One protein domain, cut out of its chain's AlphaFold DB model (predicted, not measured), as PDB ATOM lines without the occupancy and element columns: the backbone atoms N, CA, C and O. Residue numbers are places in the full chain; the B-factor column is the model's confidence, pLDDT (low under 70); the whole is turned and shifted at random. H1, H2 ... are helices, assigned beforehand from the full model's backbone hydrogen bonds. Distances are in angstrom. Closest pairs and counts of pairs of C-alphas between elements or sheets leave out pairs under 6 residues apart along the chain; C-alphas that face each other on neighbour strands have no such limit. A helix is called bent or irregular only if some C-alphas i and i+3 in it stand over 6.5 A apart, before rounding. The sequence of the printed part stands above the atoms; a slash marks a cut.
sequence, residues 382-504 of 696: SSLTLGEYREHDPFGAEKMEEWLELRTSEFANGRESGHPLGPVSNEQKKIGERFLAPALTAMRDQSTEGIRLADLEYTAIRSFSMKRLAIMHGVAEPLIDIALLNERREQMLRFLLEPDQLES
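This is residues 382 to 504 of the 696 residues of an uncharacterized protein of uncultured Thiotrichaceae bacterium (UniProt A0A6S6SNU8). A long helix, H2, runs through the middle of a flat, all-helix domain; the bent helix H3 packs across its later part and H4 across its beginning, while the short H1 makes a corner with its start. The two short helices H5 and H6 sit off to one side of this group and touch no helix, and three long links loop round the rim. The printed part has 123 residues with six named helices, H1 to H6 in order along the chain, and no named strand. It is compact, with a radius of gyration of the C-alphas of 15.1 A, and spans 41 by 35 by 18 A.

The hub is H2, residues 394 to 413. Helix H3, residues 426 to 445, was assigned as one helix by its hydrogen bonds but is bent, with C-alphas 434 and 437 6.7 A apart; its arms H3a and H3b stand at a shallow tilt of 32 degrees, only just short of steep. With residues 407 to 412 alone, H2 touches H3a, opposite ways at a steep tilt of 54 degrees, the closest C-alphas being those of Phe 411 and Lys 429, 4.9 A apart. With residues 401 to 408 alone it touches H3b, opposite ways at a steep tilt of 42 degrees, closest at the C-alphas of Leu 404 and Leu 440, 5.8 A. With residues 396 to 400 alone it touches H4, residues 459 to 472, opposite ways at a steep tilt of 40 degrees, closest at the C-alphas of Gly 396 and Arg 468, 6.2 A. H3b and H4 only just touch, with 3 pairs of C-alphas within 8 A, the closest those of Ala 439 and Ala 460, 6.4 A. H1, residues 386 to 392, and H2 touch only at the corner, and only just, with 3 pairs within 8 A, the closest the C-alphas of Arg 390 and Ala 397, 5.3 A. H5, residues 487 to 493, and H6, residues 499 to 503, are close but not clearly touching. In each helix or arm every O i to N i+4 pair is within hydrogen-bond range.

H1 begins at C-alpha 386, (147.927, -36.159, -33.893). H2 measures 28.7 A from C-alpha 394 to C-alpha 413, at (156.451, -61.279, -23.158). H3a, residues 426 to 434, is 12.4 A long, H3b, residues 437 to 445, 12.3 A, and H4 19.9 A. H5 measures 10.1 A, and H6 ends at C-alpha 503, (127.556, -51.303, -20.920).

The C-alphas of Ser 383 and Ser 417, the two farthest apart, are 43.1 A from each other. The printed part has no cut. The links H2 to H3, H3 to H4 and H4 to H5 are long. Residues 480 to 485 and residue 504 have pLDDT under 70.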
ATOM      1  N   SER A 382     140.993 -36.660 -42.044       94.44
ATOM      2  CA  SER A 382     141.892 -36.087 -43.048       94.44
ATOM      3  C   SER A 382     142.567 -34.790 -42.600       94.44
ATOM      4  O   SER A 382     143.649 -34.480 -43.100       94.44
ATOM      5  N   SER A 383     141.957 -34.022 -41.695       94.19
ATOM      6  CA  SER A 383     142.451 -32.693 -41.323       94.19
ATOM      7  C   SER A 383     143.243 -32.681 -40.022       94.19
ATOM      8  O   SER A 383     144.275 -32.011 -39.974       94.19
ATOM      9  N   LEU A 384     142.813 -33.442 -39.012       97.25
ATOM     10  CA  LEU A 384     143.422 -33.411 -37.688       97.25
ATOM     11  C   LEU A 384     144.866 -33.913 -37.734       97.25
ATOM     12  O   LEU A 384     145.181 -34.974 -38.288       97.25
ATOM     13  N   THR A 385     145.752 -33.159 -37.100       97.38
ATOM     14  CA  THR A 385     147.054 -33.641 -36.639       97.38
ATOM     15  C   THR A 385     146.906 -34.559 -35.430       97.38
ATOM     16  O   THR A 385     145.853 -34.601 -34.793       97.38
ATOM     17  N   LEU A 386     147.950 -35.325 -35.097       96.88
ATOM     18  CA  LEU A 386     147.927 -36.159 -33.893       96.88
ATOM     19  C   LEU A 386     147.681 -35.320 -32.622       96.88
ATOM     20  O   LEU A 386     146.908 -35.747 -31.767       96.88
ATOM     21  N   GLY A 387     148.244 -34.110 -32.548       97.06
ATOM     22  CA  GLY A 387     148.026 -33.188 -31.429       97.06
ATOM     23  C   GLY A 387     146.596 -32.692 -31.345       97.06
ATOM     24  O   GLY A 387     145.984 -32.761 -30.281       97.06
ATOM     25  N   GLU A 388     146.021 -32.281 -32.472       98.19
ATOM     26  CA  GLU A 388     144.617 -31.864 -32.518       98.19
ATOM     27  C   GLU A 388     143.671 -33.035 -32.215       98.19
ATOM     28  O   GLU A 388     142.669 -32.846 -31.533       98.19
ATOM     29  N   TYR A 389     144.002 -34.263 -32.634       98.00
ATOM     30  CA  TYR A 389     143.240 -35.459 -32.268       98.00
ATOM     31  C   TYR A 389     143.222 -35.696 -30.753       98.00
ATOM     32  O   TYR A 389     142.175 -36.040 -30.214       98.00
ATOM     33  N   ARG A 390     144.335 -35.478 -30.038       96.06
ATOM     34  CA  ARG A 390     144.361 -35.606 -28.567       96.06
ATOM     35  C   ARG A 390     143.454 -34.600 -27.870       96.06
ATOM     36  O   ARG A 390     142.905 -34.908 -26.817       96.06
ATOM     37  N   GLU A 391     143.325 -33.402 -28.429       97.06
ATOM     38  CA  GLU A 391     142.412 -32.379 -27.917       97.06
ATOM     39  C   GLU A 391     140.954 -32.687 -28.284       97.06
ATOM     40  O   GLU A 391     140.055 -32.454 -27.476       97.06
ATOM     41  N   HIS A 392     140.730 -33.234 -29.482       97.88
ATOM     42  CA  HIS A 392     139.416 -33.567 -30.023       97.88
ATOM     43  C   HIS A 392     138.794 -34.819 -29.377       97.88
ATOM     44  O   HIS A 392     137.619 -34.798 -29.016       97.88
ATOM     45  N   ASP A 393     139.577 -35.885 -29.180       97.62
ATOM     46  CA  ASP A 393     139.185 -37.130 -28.504       97.62
ATOM     47  C   ASP A 393     140.198 -37.517 -27.404       97.62
ATOM     48  O   ASP A 393     140.986 -38.460 -27.565       97.62
ATOM     49  N   PRO A 394     140.195 -36.813 -26.253       96.81
ATOM     50  CA  PRO A 394     141.121 -37.102 -25.158       96.81
ATOM     51  C   PRO A 394     141.010 -38.541 -24.644       96.81
ATOM     52  O   PRO A 394     142.023 -39.161 -24.321       96.81
ATOM     53  N   PHE A 395     139.788 -39.087 -24.615       96.50
ATOM     54  CA  PHE A 395     139.535 -40.475 -24.233       96.50
ATOM     55  C   PHE A 395     140.213 -41.443 -25.207       96.50
ATOM     56  O   PHE A 395     140.966 -42.322 -24.787       96.50
ATOM     57  N   GLY A 396     139.992 -41.278 -26.513       96.62
ATOM     58  CA  GLY A 396     140.600 -42.137 -27.522       96.62
ATOM     59  C   GLY A 396     142.121 -42.040 -27.545       96.62
ATOM     60  O   GLY A 396     142.786 -43.047 -27.775       96.62
ATOM     61  N   ALA A 397     142.693 -40.864 -27.286       96.50
ATOM     62  CA  ALA A 397     144.138 -40.703 -27.164       96.50
ATOM     63  C   ALA A 397     144.722 -41.460 -25.960       96.50
ATOM     64  O   ALA A 397     145.704 -42.188 -26.121       96.50
ATOM     65  N   GLU A 398     144.100 -41.338 -24.782       96.94
ATOM     66  CA  GLU A 398     144.485 -42.089 -23.580       96.94
ATOM     67  C   GLU A 398     144.390 -43.601 -23.829       96.94
ATOM     68  O   GLU A 398     145.348 -44.343 -23.600       96.94
ATOM     69  N   LYS A 399     143.268 -44.069 -24.393       97.19
ATOM     70  CA  LYS A 399     143.065 -45.497 -24.677       97.19
ATOM     71  C   LYS A 399     143.966 -46.047 -25.768       97.19
ATOM     72  O   LYS A 399     144.323 -47.223 -25.702       97.19
ATOM     73  N   MET A 400     144.373 -45.230 -26.735       97.19
ATOM     74  CA  MET A 400     145.367 -45.629 -27.728       97.19
ATOM     75  C   MET A 400     146.722 -45.904 -27.074       97.19
ATOM     76  O   MET A 400     147.357 -46.907 -27.395       97.19
ATOM     77  N   GLU A 401     147.157 -45.043 -26.150       96.94
ATOM     78  CA  GLU A 401     148.414 -45.230 -25.425       96.94
ATOM     79  C   GLU A 401     148.352 -46.467 -24.517       96.94
ATOM     80  O   GLU A 401     149.215 -47.339 -24.630       96.94
ATOM     81  N   GLU A 402     147.285 -46.629 -23.724       97.69
ATOM     82  CA  GLU A 402     147.064 -47.834 -22.904       97.69
ATOM     83  C   GLU A 402     147.072 -49.123 -23.742       97.69
ATOM     84  O   GLU A 402     147.675 -50.133 -23.359       97.69
ATOM     85  N   TRP A 403     146.406 -49.103 -24.900       97.56
ATOM     86  CA  TRP A 403     146.364 -50.233 -25.823       97.56
ATOM     87  C   TRP A 403     147.753 -50.564 -26.377       97.56
ATOM     88  O   TRP A 403     148.164 -51.729 -26.340       97.56
ATOM     89  N   LEU A 404     148.483 -49.556 -26.868       97.81
ATOM     90  CA  LEU A 404     149.836 -49.720 -27.396       97.81
ATOM     91  C   LEU A 404     150.776 -50.287 -26.329       97.81
ATOM     92  O   LEU A 404     151.537 -51.210 -26.621       97.81
ATOM     93  N   GLU A 405     150.707 -49.786 -25.097       97.81
ATOM     94  CA  GLU A 405     151.497 -50.285 -23.971       97.81
ATOM     95  C   GLU A 405     151.191 -51.751 -23.659       97.81
ATOM     96  O   GLU A 405     152.104 -52.588 -23.641       97.81
ATOM     97  N   LEU A 406     149.908 -52.076 -23.456       97.50
ATOM     98  CA  LEU A 406     149.490 -53.426 -23.100       97.50
ATOM     99  C   LEU A 406     149.863 -54.421 -24.198       97.50
ATOM    100  O   LEU A 406     150.496 -55.440 -23.917       97.50
ATOM    101  N   ARG A 407     149.504 -54.137 -25.455       97.06
ATOM    102  CA  ARG A 407     149.732 -55.071 -26.563       97.06
ATOM    103  C   ARG A 407     151.195 -55.210 -26.927       97.06
ATOM    104  O   ARG A 407     151.615 -56.320 -27.237       97.06
ATOM    105  N   THR A 408     151.991 -54.145 -26.825       97.69
ATOM    106  CA  THR A 408     153.447 -54.259 -27.000       97.69
ATOM    107  C   THR A 408     154.045 -55.183 -25.939       97.69
ATOM    108  O   THR A 408     154.839 -56.064 -26.272       97.69
ATOM    109  N   SER A 409     153.629 -55.040 -24.676       97.31
ATOM    110  CA  SER A 409     154.099 -55.904 -23.587       97.31
ATOM    111  C   SER A 409     153.654 -57.357 -23.762       97.31
ATOM    112  O   SER A 409     154.488 -58.260 -23.697       97.31
ATOM    113  N   GLU A 410     152.368 -57.598 -24.033       97.06
ATOM    114  CA  GLU A 410     151.839 -58.943 -24.280       97.06
ATOM    115  C   GLU A 410     152.542 -59.600 -25.466       97.06
ATOM    116  O   GLU A 410     152.951 -60.756 -25.381       97.06
ATOM    117  N   PHE A 411     152.719 -58.877 -26.575       96.56
ATOM    118  CA  PHE A 411     153.330 -59.447 -27.769       96.56
ATOM    119  C   PHE A 411     154.820 -59.732 -27.572       96.56
ATOM    120  O   PHE A 411     155.313 -60.710 -28.122       96.56
ATOM    121  N   ALA A 412     155.528 -58.970 -26.739       96.00
ATOM    122  CA  ALA A 412     156.918 -59.261 -26.398       96.00
ATOM    123  C   ALA A 412     157.059 -60.427 -25.397       96.00
ATOM    124  O   ALA A 412     157.884 -61.321 -25.588       96.00
ATOM    125  N   ASN A 413     156.247 -60.428 -24.336       96.19
ATOM    126  CA  ASN A 413     156.451 -61.279 -23.158       96.19
ATOM    127  C   ASN A 413     155.542 -62.518 -23.117       96.19
ATOM    128  O   ASN A 413     155.795 -63.450 -22.353       96.19
ATOM    129  N   GLY A 414     154.509 -62.560 -23.956       94.56
ATOM    130  CA  GLY A 414     153.438 -63.548 -23.898       94.56
ATOM    131  C   GLY A 414     152.303 -63.141 -22.954       94.56
ATOM    132  O   GLY A 414     152.343 -62.110 -22.286       94.56
ATOM    133  N   ARG A 415     151.267 -63.982 -22.919       93.44
ATOM    134  CA  ARG A 415     150.093 -63.849 -22.046       93.44
ATOM    135  C   ARG A 415     150.072 -64.982 -21.029       93.44
ATOM    136  O   ARG A 415     150.636 -66.049 -21.274       93.44
ATOM    137  N   GLU A 416     149.390 -64.757 -19.913       90.81
ATOM    138  CA  GLU A 416     149.159 -65.794 -18.909       90.81
ATOM    139  C   GLU A 416     148.332 -66.967 -19.468       90.81
ATOM    140  O   GLU A 416     147.569 -66.837 -20.432       90.81
ATOM    141  N   SER A 417     148.481 -68.140 -18.848       86.62
ATOM    142  CA  SER A 417     147.709 -69.328 -19.217       86.62
ATOM    143  C   SER A 417     146.219 -69.099 -18.963       86.62
ATOM    144  O   SER A 417     145.835 -68.706 -17.866       86.62
ATOM    145  N   GLY A 418     145.379 -69.380 -19.960       78.06
ATOM    146  CA  GLY A 418     143.930 -69.169 -19.870       78.06
ATOM    147  C   GLY A 418     143.464 -67.746 -20.193       78.06
ATOM    148  O   GLY A 418     142.279 -67.468 -20.051       78.06
ATOM    149  N   HIS A 419     144.352 -66.860 -20.661       87.75
ATOM    150  CA  HIS A 419     143.962 -65.517 -21.096       87.75
ATOM    151  C   HIS A 419     142.864 -65.567 -22.190       87.75
ATOM    152  O   HIS A 419     143.013 -66.345 -23.139       87.75
ATOM    153  N   PRO A 420     141.810 -64.718 -22.150       83.75
ATOM    154  CA  PRO A 420     140.667 -64.790 -23.082       83.75
ATOM    155  C   PRO A 420     141.020 -64.673 -24.575       83.75
ATOM    156  O   PRO A 420     140.330 -65.215 -25.440       83.75
ATOM    157  N   LEU A 421     142.112 -63.970 -24.891       87.50
ATOM    158  CA  LEU A 421     142.634 -63.814 -26.260       87.50
ATOM    159  C   LEU A 421     143.566 -64.952 -26.705       87.50
ATOM    160  O   LEU A 421     144.045 -64.945 -27.836       87.50
ATOM    161  N   GLY A 422     143.830 -65.926 -25.834       89.44
ATOM    162  CA  GLY A 422     144.757 -67.018 -26.099       89.44
ATOM    163  C   GLY A 422     146.232 -66.589 -26.122       89.44
ATOM    164  O   GLY A 422     146.557 -65.427 -25.856       89.44
ATOM    165  N   PRO A 423     147.143 -67.537 -26.408       91.69
ATOM    166  CA  PRO A 423     148.579 -67.283 -26.457       91.69
ATOM    167  C   PRO A 423     148.967 -66.407 -27.652       91.69
ATOM    168  O   PRO A 423     148.301 -66.402 -28.685       91.69
ATOM    169  N   VAL A 424     150.092 -65.705 -27.521       93.94
ATOM    170  CA  VAL A 424     150.623 -64.819 -28.565       93.94
ATOM    171  C   VAL A 424     151.320 -65.621 -29.666       93.94
ATOM    172  O   VAL A 424     152.248 -66.391 -29.397       93.94
ATOM    173  N   SER A 425     150.907 -65.405 -30.915       93.00
ATOM    174  CA  SER A 425     151.489 -66.041 -32.102       93.00
ATOM    175  C   SER A 425     152.812 -65.390 -32.535       93.00
ATOM    176  O   SER A 425     153.123 -64.253 -32.184       93.00
ATOM    177  N   ASN A 426     153.609 -66.081 -33.358       93.81
ATOM    178  CA  ASN A 426     154.838 -65.501 -33.925       93.81
ATOM    179  C   ASN A 426     154.570 -64.294 -34.835       93.81
ATOM    180  O   ASN A 426     155.423 -63.420 -34.967       93.81
ATOM    181  N   GLU A 427     153.410 -64.254 -35.485       91.50
ATOM    182  CA  GLU A 427     152.985 -63.111 -36.288       91.50
ATOM    183  C   GLU A 427     152.694 -61.901 -35.399       91.50
ATOM    184  O   GLU A 427     153.228 -60.822 -35.648       91.50
ATOM    185  N   GLN A 428     151.960 -62.104 -34.304       94.62
ATOM    186  CA  GLN A 428     151.700 -61.060 -33.315       94.62
ATOM    187  C   GLN A 428     153.002 -60.498 -32.732       94.62
ATOM    188  O   GLN A 428     153.162 -59.284 -32.669       94.62
ATOM    189  N   LYS A 429     153.999 -61.341 -32.429       94.88
ATOM    190  CA  LYS A 429     155.339 -60.872 -32.014       94.88
ATOM    191  C   LYS A 429     155.957 -59.904 -33.028       94.88
ATOM    192  O   LYS A 429     156.390 -58.816 -32.659       94.88
ATOM    193  N   LYS A 430     155.932 -60.263 -34.318       95.06
ATOM    194  CA  LYS A 430     156.445 -59.406 -35.402       95.06
ATOM    195  C   LYS A 430     155.654 -58.105 -35.532       95.06
ATOM    196  O   LYS A 430     156.258 -57.072 -35.804       95.06
ATOM    197  N   ILE A 431     154.333 -58.146 -35.354       94.31
ATOM    198  CA  ILE A 431     153.484 -56.947 -35.343       94.31
ATOM    199  C   ILE A 431     153.877 -56.031 -34.179       94.31
ATOM    200  O   ILE A 431     154.062 -54.831 -34.383       94.31
ATOM    201  N   GLY A 432     154.074 -56.598 -32.987       95.06
ATOM    202  CA  GLY A 432     154.522 -55.874 -31.797       95.06
ATOM    203  C   GLY A 432     155.839 -55.136 -32.029       95.06
ATOM    204  O   GLY A 432     155.927 -53.936 -31.787       95.06
ATOM    205  N   GLU A 433     156.834 -55.832 -32.579       95.69
ATOM    206  CA  GLU A 433     158.156 -55.266 -32.872       95.69
ATOM    207  C   GLU A 433     158.130 -54.210 -33.988       95.69
ATOM    208  O   GLU A 433     158.785 -53.176 -33.874       95.69
ATOM    209  N   ARG A 434     157.402 -54.466 -35.085       95.56
ATOM    210  CA  ARG A 434     157.458 -53.629 -36.297       95.56
ATOM    211  C   ARG A 434     156.498 -52.451 -36.294       95.56
ATOM    212  O   ARG A 434     156.807 -51.442 -36.916       95.56
ATOM    213  N   PHE A 435     155.336 -52.589 -35.662       95.44
ATOM    214  CA  PHE A 435     154.261 -51.601 -35.764       95.44
ATOM    215  C   PHE A 435     153.892 -50.983 -34.417       95.44
ATOM    216  O   PHE A 435     153.711 -49.769 -34.363       95.44
ATOM    217  N   LEU A 436     153.801 -51.773 -33.340       97.31
ATOM    218  CA  LEU A 436     153.330 -51.256 -32.047       97.31
ATOM    219  C   LEU A 436     154.427 -50.512 -31.277       97.31
ATOM    220  O   LEU A 436     154.205 -49.385 -30.848       97.31
ATOM    221  N   ALA A 437     155.625 -51.090 -31.145       96.69
ATOM    222  CA  ALA A 437     156.713 -50.465 -30.390       96.69
ATOM    223  C   ALA A 437     157.179 -49.110 -30.978       96.69
ATOM    224  O   ALA A 437     157.362 -48.165 -30.199       96.69
ATOM    225  N   PRO A 438     157.321 -48.946 -32.314       96.62
ATOM    226  CA  PRO A 438     157.612 -47.637 -32.899       96.62
ATOM    227  C   PRO A 438     156.480 -46.629 -32.676       96.62
ATOM    228  O   PRO A 438     156.750 -45.498 -32.285       96.62
ATOM    229  N   ALA A 439     155.221 -47.051 -32.839       96.56
ATOM    230  CA  ALA A 439     154.058 -46.199 -32.593       96.56
ATOM    231  C   ALA A 439     153.975 -45.735 -31.130       96.56
ATOM    232  O   ALA A 439     153.737 -44.560 -30.875       96.56
ATOM    233  N   LEU A 440     154.225 -46.627 -30.167       97.12
ATOM    234  CA  LEU A 440     154.259 -46.284 -28.744       97.12
ATOM    235  C   LEU A 440     155.365 -45.271 -28.425       97.12
ATOM    236  O   LEU A 440     155.167 -44.367 -27.618       97.12
ATOM    237  N   THR A 441     156.529 -45.419 -29.062       96.19
ATOM    238  CA  THR A 441     157.634 -44.465 -28.906       96.19
ATOM    239  C   THR A 441     157.224 -43.087 -29.424       96.19
ATOM    240  O   THR A 441     157.320 -42.124 -28.669       96.19
ATOM    241  N   ALA A 442     156.668 -43.027 -30.640       93.69
ATOM    242  CA  ALA A 442     156.186 -41.794 -31.265       93.69
ATOM    243  C   ALA A 442     155.050 -41.110 -30.477       93.69
ATOM    244  O   ALA A 442     154.977 -39.885 -30.414       93.69
ATOM    245  N   MET A 443     154.167 -41.899 -29.849       92.62
ATOM    246  CA  MET A 443     153.109 -41.383 -28.974       92.62
ATOM    247  C   MET A 443     153.679 -40.743 -27.702       92.62
ATOM    248  O   MET A 443     153.191 -39.701 -27.273       92.62
ATOM    249  N   ARG A 444     154.707 -41.344 -27.093       93.12
ATOM    250  CA  ARG A 444     155.290 -40.864 -25.827       93.12
ATOM    251  C   ARG A 444     156.257 -39.702 -26.005       93.12
ATOM    252  O   ARG A 444     156.318 -38.825 -25.148       93.12
ATOM    253  N   ASP A 445     157.046 -39.717 -27.074       92.56
ATOM    254  CA  ASP A 445     158.026 -38.666 -27.354       92.56
ATOM    255  C   ASP A 445     157.413 -37.426 -28.020       92.56
ATOM    256  O   ASP A 445     158.090 -36.399 -28.115       92.56
ATOM    257  N   GLN A 446     156.141 -37.510 -28.435       90.81
ATOM    258  CA  GLN A 446     155.387 -36.434 -29.081       90.81
ATOM    259  C   GLN A 446     156.064 -35.904 -30.359       90.81
ATOM    260  O   GLN A 446     155.830 -34.777 -30.796       90.81
ATOM    261  N   SER A 447     156.902 -36.719 -31.003       86.31
ATOM    262  CA  SER A 447     157.658 -36.337 -32.204       86.31
ATOM    263  C   SER A 447     156.781 -36.094 -33.433       86.31
ATOM    264  O   SER A 447     157.225 -35.467 -34.395       86.31
ATOM    265  N   THR A 448     155.533 -36.573 -33.406       91.69
ATOM    266  CA  THR A 448     154.612 -36.565 -34.552       91.69
ATOM    267  C   THR A 448     153.322 -35.786 -34.329       91.69
ATOM    268  O   THR A 448     152.433 -35.826 -35.176       91.69
ATOM    269  N   GLU A 449     153.237 -35.004 -33.247       94.31
ATOM    270  CA  GLU A 449     152.038 -34.229 -32.890       94.31
ATOM    271  C   GLU A 449     151.589 -33.266 -34.002       94.31
ATOM    272  O   GLU A 449     150.396 -33.068 -34.187       94.31
ATOM    273  N   GLY A 450     152.520 -32.709 -34.787       96.06
ATOM    274  CA  GLY A 450     152.214 -31.800 -35.900       96.06
ATOM    275  C   GLY A 450     151.913 -32.476 -37.244       96.06
ATOM    276  O   GLY A 450     151.819 -31.786 -38.256       96.06
ATOM    277  N   ILE A 451     151.823 -33.808 -37.297       95.81
ATOM    278  CA  ILE A 451     151.573 -34.565 -38.532       95.81
ATOM    279  C   ILE A 451     150.101 -34.980 -38.581       95.81
ATOM    280  O   ILE A 451     149.568 -35.494 -37.598       95.81
ATOM    281  N   ARG A 452     149.451 -34.786 -39.736       95.12
ATOM    282  CA  ARG A 452     148.060 -35.209 -39.977       95.12
ATOM    283  C   ARG A 452     147.897 -36.713 -39.830       95.12
ATOM    284  O   ARG A 452     148.735 -37.472 -40.323       95.12
ATOM    285  N   LEU A 453     146.780 -37.154 -39.253       95.44
ATOM    286  CA  LEU A 453     146.480 -38.576 -39.065       95.44
ATOM    287  C   LEU A 453     146.594 -39.364 -40.383       95.44
ATOM    288  O   LEU A 453     147.256 -40.399 -40.431       95.44
ATOM    289  N   ALA A 454     146.040 -38.844 -41.484       93.75
ATOM    290  CA  ALA A 454     146.112 -39.482 -42.803       93.75
ATOM    291  C   ALA A 454     147.549 -39.651 -43.360       93.75
ATOM    292  O   ALA A 454     147.799 -40.567 -44.161       93.75
ATOM    293  N   ASP A 455     148.494 -38.817 -42.913       92.62
ATOM    294  CA  ASP A 455     149.885 -38.777 -43.384       92.62
ATOM    295  C   ASP A 455     150.867 -39.526 -42.473       92.62
ATOM    296  O   ASP A 455     151.976 -39.839 -42.907       92.62
ATOM    297  N   LEU A 456     150.476 -39.856 -41.235       92.94
ATOM    298  CA  LEU A 456     151.342 -40.550 -40.276       92.94
ATOM    299  C   LEU A 456     151.909 -41.855 -40.849       92.94
ATOM    300  O   LEU A 456     151.183 -42.679 -41.400       92.94
ATOM    301  N   GLU A 457     153.199 -42.113 -40.649       93.00
ATOM    302  CA  GLU A 457     153.816 -43.385 -41.051       93.00
ATOM    303  C   GLU A 457     153.415 -44.561 -40.138       93.00
ATOM    304  O   GLU A 457     153.421 -45.721 -40.559       93.00
ATOM    305  N   TYR A 458     152.982 -44.269 -38.907       94.38
ATOM    306  CA  TYR A 458     152.615 -45.263 -37.899       94.38
ATOM    307  C   TYR A 458     151.210 -45.826 -38.127       94.38
ATOM    308  O   TYR A 458     150.205 -45.303 -37.642       94.38
ATOM    309  N   THR A 459     151.129 -46.955 -38.831       92.19
ATOM    310  CA  THR A 459     149.852 -47.618 -39.149       92.19
ATOM    311  C   THR A 459     149.013 -47.966 -37.914       92.19
ATOM    312  O   THR A 459     147.791 -47.897 -38.003       92.19
ATOM    313  N   ALA A 460     149.622 -48.281 -36.765       94.75
ATOM    314  CA  ALA A 460     148.883 -48.552 -35.528       94.75
ATOM    315  C   ALA A 460     148.099 -47.319 -35.035       94.75
ATOM    316  O   ALA A 460     146.904 -47.432 -34.770       94.75
ATOM    317  N   ILE A 461     148.734 -46.138 -35.016       95.25
ATOM    318  CA  ILE A 461     148.092 -44.864 -34.640       95.25
ATOM    319  C   ILE A 461     146.972 -44.530 -35.629       95.25
ATOM    320  O   ILE A 461     145.849 -44.241 -35.221       95.25
ATOM    321  N   ARG A 462     147.241 -44.647 -36.939       94.12
ATOM    322  CA  ARG A 462     146.226 -44.407 -37.981       94.12
ATOM    323  C   ARG A 462     145.016 -45.325 -37.841       94.12
ATOM    324  O   ARG A 462     143.890 -44.853 -37.887       94.12
ATOM    325  N   SER A 463     145.245 -46.631 -37.679       94.44
ATOM    326  CA  SER A 463     144.178 -47.638 -37.576       94.44
ATOM    327  C   SER A 463     143.322 -47.436 -36.328       94.44
ATOM    328  O   SER A 463     142.108 -47.614 -36.381       94.44
ATOM    329  N   PHE A 464     143.930 -47.050 -35.207       96.50
ATOM    330  CA  PHE A 464     143.188 -46.786 -33.981       96.50
ATOM    331  C   PHE A 464     142.383 -45.483 -34.074       96.50
ATOM    332  O   PHE A 464     141.178 -45.492 -33.824       96.50
ATOM    333  N   SER A 465     143.020 -44.384 -34.496       96.12
ATOM    334  CA  SER A 465     142.368 -43.070 -34.623       96.12
ATOM    335  C   SER A 465     141.218 -43.083 -35.632       96.12
ATOM    336  O   SER A 465     140.147 -42.580 -35.312       96.12
ATOM    337  N   MET A 466     141.363 -43.737 -36.793       96.06
ATOM    338  CA  MET A 466     140.251 -43.861 -37.749       96.06
ATOM    339  C   MET A 466     139.051 -44.609 -37.150       96.06
ATOM    340  O   MET A 466     137.911 -44.230 -37.391       96.06
ATOM    341  N   LYS A 467     139.276 -45.642 -36.326       96.88
ATOM    342  CA  LYS A 467     138.185 -46.374 -35.667       96.88
ATOM    343  C   LYS A 467     137.497 -45.529 -34.599       96.88
ATOM    344  O   LYS A 467     136.273 -45.535 -34.537       96.88
ATOM    345  N   ARG A 468     138.267 -44.792 -33.790       96.94
ATOM    346  CA  ARG A 468     137.733 -43.873 -32.773       96.94
ATOM    347  C   ARG A 468     136.921 -42.742 -33.386       96.94
ATOM    348  O   ARG A 468     135.762 -42.581 -33.024       96.94
ATOM    349  N   LEU A 469     137.478 -42.052 -34.379       97.81
ATOM    350  CA  LEU A 469     136.755 -41.014 -35.111       97.81
ATOM    351  C   LEU A 469     135.503 -41.586 -35.785       97.81
ATOM    352  O   LEU A 469     134.447 -40.968 -35.729       97.81
ATOM    353  N   ALA A 470     135.568 -42.796 -36.353       97.56
ATOM    354  CA  ALA A 470     134.376 -43.415 -36.923       97.56
ATOM    355  C   ALA A 470     133.279 -43.650 -35.871       97.56
ATOM    356  O   ALA A 470     132.114 -43.372 -36.135       97.56
ATOM    357  N   ILE A 471     133.648 -44.122 -34.674       96.81
ATOM    358  CA  ILE A 471     132.721 -44.315 -33.546       96.81
ATOM    359  C   ILE A 471     132.118 -42.984 -33.079       96.81
ATOM    360  O   ILE A 471     130.939 -42.963 -32.745       96.81
ATOM    361  N   MET A 472     132.881 -41.887 -33.070       96.62
ATOM    362  CA  MET A 472     132.373 -40.558 -32.698       96.62
ATOM    363  C   MET A 472     131.338 -40.017 -33.693       96.62
ATOM    364  O   MET A 472     130.399 -39.333 -33.295       96.62
ATOM    365  N   HIS A 473     131.494 -40.356 -34.973       97.12
ATOM    366  CA  HIS A 473     130.619 -39.921 -36.068       97.12
ATOM    367  C   HIS A 473     129.547 -40.951 -36.437       97.12
ATOM    368  O   HIS A 473     128.961 -40.897 -37.515       97.12
ATOM    369  N   GLY A 474     129.273 -41.911 -35.557       95.38
ATOM    370  CA  GLY A 474     128.217 -42.897 -35.739       95.38
ATOM    371  C   GLY A 474     127.573 -43.291 -34.418       95.38
ATOM    372  O   GLY A 474     128.031 -42.949 -33.333       95.38
ATOM    373  N   VAL A 475     126.489 -44.051 -34.501       92.81
ATOM    374  CA  VAL A 475     125.814 -44.614 -33.333       92.81
ATOM    375  C   VAL A 475     126.228 -46.070 -33.191       92.81
ATOM    376  O   VAL A 475     125.818 -46.922 -33.987       92.81
ATOM    377  N   ALA A 476     127.045 -46.355 -32.177       89.88
ATOM    378  CA  ALA A 476     127.457 -47.714 -31.855       89.88
ATOM    379  C   ALA A 476     126.243 -48.586 -31.503       89.88
ATOM    380  O   ALA A 476     125.474 -48.296 -30.585       89.88
ATOM    381  N   GLU A 477     126.080 -49.677 -32.243       84.06
ATOM    382  CA  GLU A 477     125.109 -50.716 -31.939       84.06
ATOM    383  C   GLU A 477     125.471 -51.396 -30.615       84.06
ATOM    384  O   GLU A 477     126.636 -51.757 -30.415       84.06
ATOM    385  N   PRO A 478     124.496 -51.636 -29.722       75.81
ATOM    386  CA  PRO A 478     124.771 -52.254 -28.432       75.81
ATOM    387  C   PRO A 478     125.477 -53.603 -28.554       75.81
ATOM    388  O   PRO A 478     125.074 -54.478 -29.328       75.81
ATOM    389  N   LEU A 479     126.531 -53.779 -27.758       74.88
ATOM    390  CA  LEU A 479     127.379 -54.969 -27.765       74.88
ATOM    391  C   LEU A 479     126.835 -56.021 -26.818       74.88
ATOM    392  O   LEU A 479     127.331 -56.237 -25.711       74.88
ATOM    393  N   ILE A 480     125.756 -56.662 -27.251       63.16
ATOM    394  CA  ILE A 480     124.916 -57.367 -26.295       63.16
ATOM    395  C   ILE A 480     125.585 -58.603 -25.683       63.16
ATOM    396  O   ILE A 480     125.214 -59.007 -24.595       63.16
ATOM    397  N   ASP A 481     126.609 -59.185 -26.299       60.00
ATOM    398  CA  ASP A 481     127.397 -60.259 -25.688       60.00
ATOM    399  C   ASP A 481     128.427 -59.764 -24.653       60.00
ATOM    400  O   ASP A 481     128.670 -60.469 -23.676       60.00
ATOM    401  N   ILE A 482     129.005 -58.565 -24.808       59.53
ATOM    402  CA  ILE A 482     129.860 -57.949 -23.772       59.53
ATOM    403  C   ILE A 482     129.028 -57.639 -22.533       59.53
ATOM    404  O   ILE A 482     129.423 -57.998 -21.427       59.53
ATOM    405  N   ALA A 483     127.825 -57.093 -22.721       54.25
ATOM    406  CA  ALA A 483     126.875 -56.874 -21.631       54.25
ATOM    407  C   ALA A 483     126.460 -58.168 -20.891       54.25
ATOM    408  O   ALA A 483     125.790 -58.100 -19.852       54.25
ATOM    409  N   LEU A 484     126.845 -59.333 -21.426       59.38
ATOM    410  CA  LEU A 484     126.646 -60.672 -20.874       59.38
ATOM    411  C   LEU A 484     127.974 -61.364 -20.517       59.38
ATOM    412  O   LEU A 484     128.000 -62.587 -20.424       59.38
ATOM    413  N   LEU A 485     129.047 -60.598 -20.276       66.81
ATOM    414  CA  LEU A 485     130.369 -61.059 -19.823       66.81
ATOM    415  C   LEU A 485     131.212 -61.793 -20.882       66.81
ATOM    416  O   LEU A 485     131.965 -62.716 -20.561       66.81
ATOM    417  N   ASN A 486     131.123 -61.407 -22.160       74.69
ATOM    418  CA  ASN A 486     132.083 -61.872 -23.165       74.69
ATOM    419  C   ASN A 486     133.464 -61.216 -22.974       74.69
ATOM    420  O   ASN A 486     133.829 -60.285 -23.697       74.69
ATOM    421  N   GLU A 487     134.253 -61.762 -22.045       78.69
ATOM    422  CA  GLU A 487     135.598 -61.282 -21.691       78.69
ATOM    423  C   GLU A 487     136.507 -61.134 -22.917       78.69
ATOM    424  O   GLU A 487     137.296 -60.198 -23.006       78.69
ATOM    425  N   ARG A 488     136.400 -62.027 -23.912       82.38
ATOM    426  CA  ARG A 488     137.231 -61.941 -25.119       82.38
ATOM    427  C   ARG A 488     136.921 -60.679 -25.923       82.38
ATOM    428  O   ARG A 488     137.848 -59.965 -26.294       82.38
ATOM    429  N   ARG A 489     135.642 -60.428 -26.217       82.38
ATOM    430  CA  ARG A 489     135.227 -59.268 -27.020       82.38
ATOM    431  C   ARG A 489     135.444 -57.965 -26.248       82.38
ATOM    432  O   ARG A 489     135.901 -56.988 -26.834       82.38
ATOM    433  N   GLU A 490     135.229 -57.982 -24.933       86.06
ATOM    434  CA  GLU A 490     135.566 -56.875 -24.032       86.06
ATOM    435  C   GLU A 490     137.054 -56.510 -24.110       86.06
ATOM    436  O   GLU A 490     137.391 -55.357 -24.373       86.06
ATOM    437  N   GLN A 491     137.955 -57.492 -23.998       88.31
ATOM    438  CA  GLN A 491     139.400 -57.260 -24.115       88.31
ATOM    439  C   GLN A 491     139.819 -56.680 -25.473       88.31
ATOM    440  O   GLN A 491     140.882 -56.059 -25.547       88.31
ATOM    441  N   MET A 492     139.029 -56.892 -26.532       88.94
ATOM    442  CA  MET A 492     139.293 -56.337 -27.865       88.94
ATOM    443  C   MET A 492     138.754 -54.914 -28.026       88.94
ATOM    444  O   MET A 492     139.431 -54.075 -28.612       88.94
ATOM    445  N   LEU A 493     137.553 -54.630 -27.517       91.06
ATOM    446  CA  LEU A 493     136.832 -53.389 -27.824       91.06
ATOM    447  C   LEU A 493     136.911 -52.319 -26.731       91.06
ATOM    448  O   LEU A 493     136.633 -51.158 -27.024       91.06
ATOM    449  N   ARG A 494     137.345 -52.658 -25.508       91.06
ATOM    450  CA  ARG A 494     137.399 -51.715 -24.371       91.06
ATOM    451  C   ARG A 494     138.263 -50.469 -24.584       91.06
ATOM    452  O   ARG A 494     138.146 -49.511 -23.835       91.06
ATOM    453  N   PHE A 495     139.165 -50.506 -25.562       94.38
ATOM    454  CA  PHE A 495     140.005 -49.360 -25.912       94.38
ATOM    455  C   PHE A 495     139.326 -48.428 -26.921       94.38
ATOM    456  O   PHE A 495     139.651 -47.251 -26.985       94.38
ATOM    457  N   LEU A 496     138.391 -48.945 -27.721       93.88
ATOM    458  CA  LEU A 496     137.701 -48.162 -28.744       93.88
ATOM    459  C   LEU A 496     136.399 -47.541 -28.240       93.88
ATOM    460  O   LEU A 496     135.978 -46.516 -28.772       93.88
ATOM    461  N   LEU A 497     135.751 -48.172 -27.264       92.19
ATOM    462  CA  LEU A 497     134.411 -47.812 -26.816       92.19
ATOM    463  C   LEU A 497     134.433 -47.197 -25.427       92.19
ATOM    464  O   LEU A 497     135.146 -47.664 -24.539       92.19
ATOM    465  N   GLU A 498     133.611 -46.171 -25.254       91.25
ATOM    466  CA  GLU A 498     133.389 -45.540 -23.960       91.25
ATOM    467  C   GLU A 498     132.615 -46.478 -23.013       91.25
ATOM    468  O   GLU A 498     131.934 -47.405 -23.472       91.25
ATOM    469  N   PRO A 499     132.728 -46.298 -21.682       87.38
ATOM    470  CA  PRO A 499     132.099 -47.199 -20.714       87.38
ATOM    471  C   PRO A 499     130.589 -47.374 -20.917       87.38
ATOM    472  O   PRO A 499     130.078 -48.487 -20.841       87.38
ATOM    473  N   ASP A 500     129.880 -46.298 -21.244       83.69
ATOM    474  CA  ASP A 500     128.446 -46.323 -21.529       83.69
ATOM    475  C   ASP A 500     128.115 -47.102 -22.814       83.69
ATOM    476  O   ASP A 500     127.111 -47.811 -22.860       83.69
ATOM    477  N   GLN A 501     128.976 -47.043 -23.833       86.06
ATOM    478  CA  GLN A 501     128.847 -47.824 -25.066       86.06
ATOM    479  C   GLN A 501     129.098 -49.323 -24.829       86.06
ATOM    480  O   GLN A 501     128.413 -50.158 -25.421       86.06
ATOM    481  N   LEU A 502     130.052 -49.675 -23.956       79.81
ATOM    482  CA  LEU A 502     130.338 -51.063 -23.564       79.81
ATOM    483  C   LEU A 502     129.216 -51.675 -22.718       79.81
ATOM    484  O   LEU A 502     128.900 -52.856 -22.867       79.81
ATOM    485  N   GLU A 503     128.615 -50.875 -21.837       73.25
ATOM    486  CA  GLU A 503     127.556 -51.303 -20.920       73.25
ATOM    487  C   GLU A 503     126.147 -51.167 -21.517       73.25
ATOM    488  O   GLU A 503     125.179 -51.653 -20.927       73.25
ATOM    489  N   SER A 504     126.007 -50.540 -22.690       69.75
ATOM    490  CA  SER A 504     124.716 -50.313 -23.339       69.75
ATOM    491  C   SER A 504     124.026 -51.629 -23.704       69.75
ATOM    492  O   SER A 504     124.547 -52.466 -24.444       69.75
TER     493      SER A 504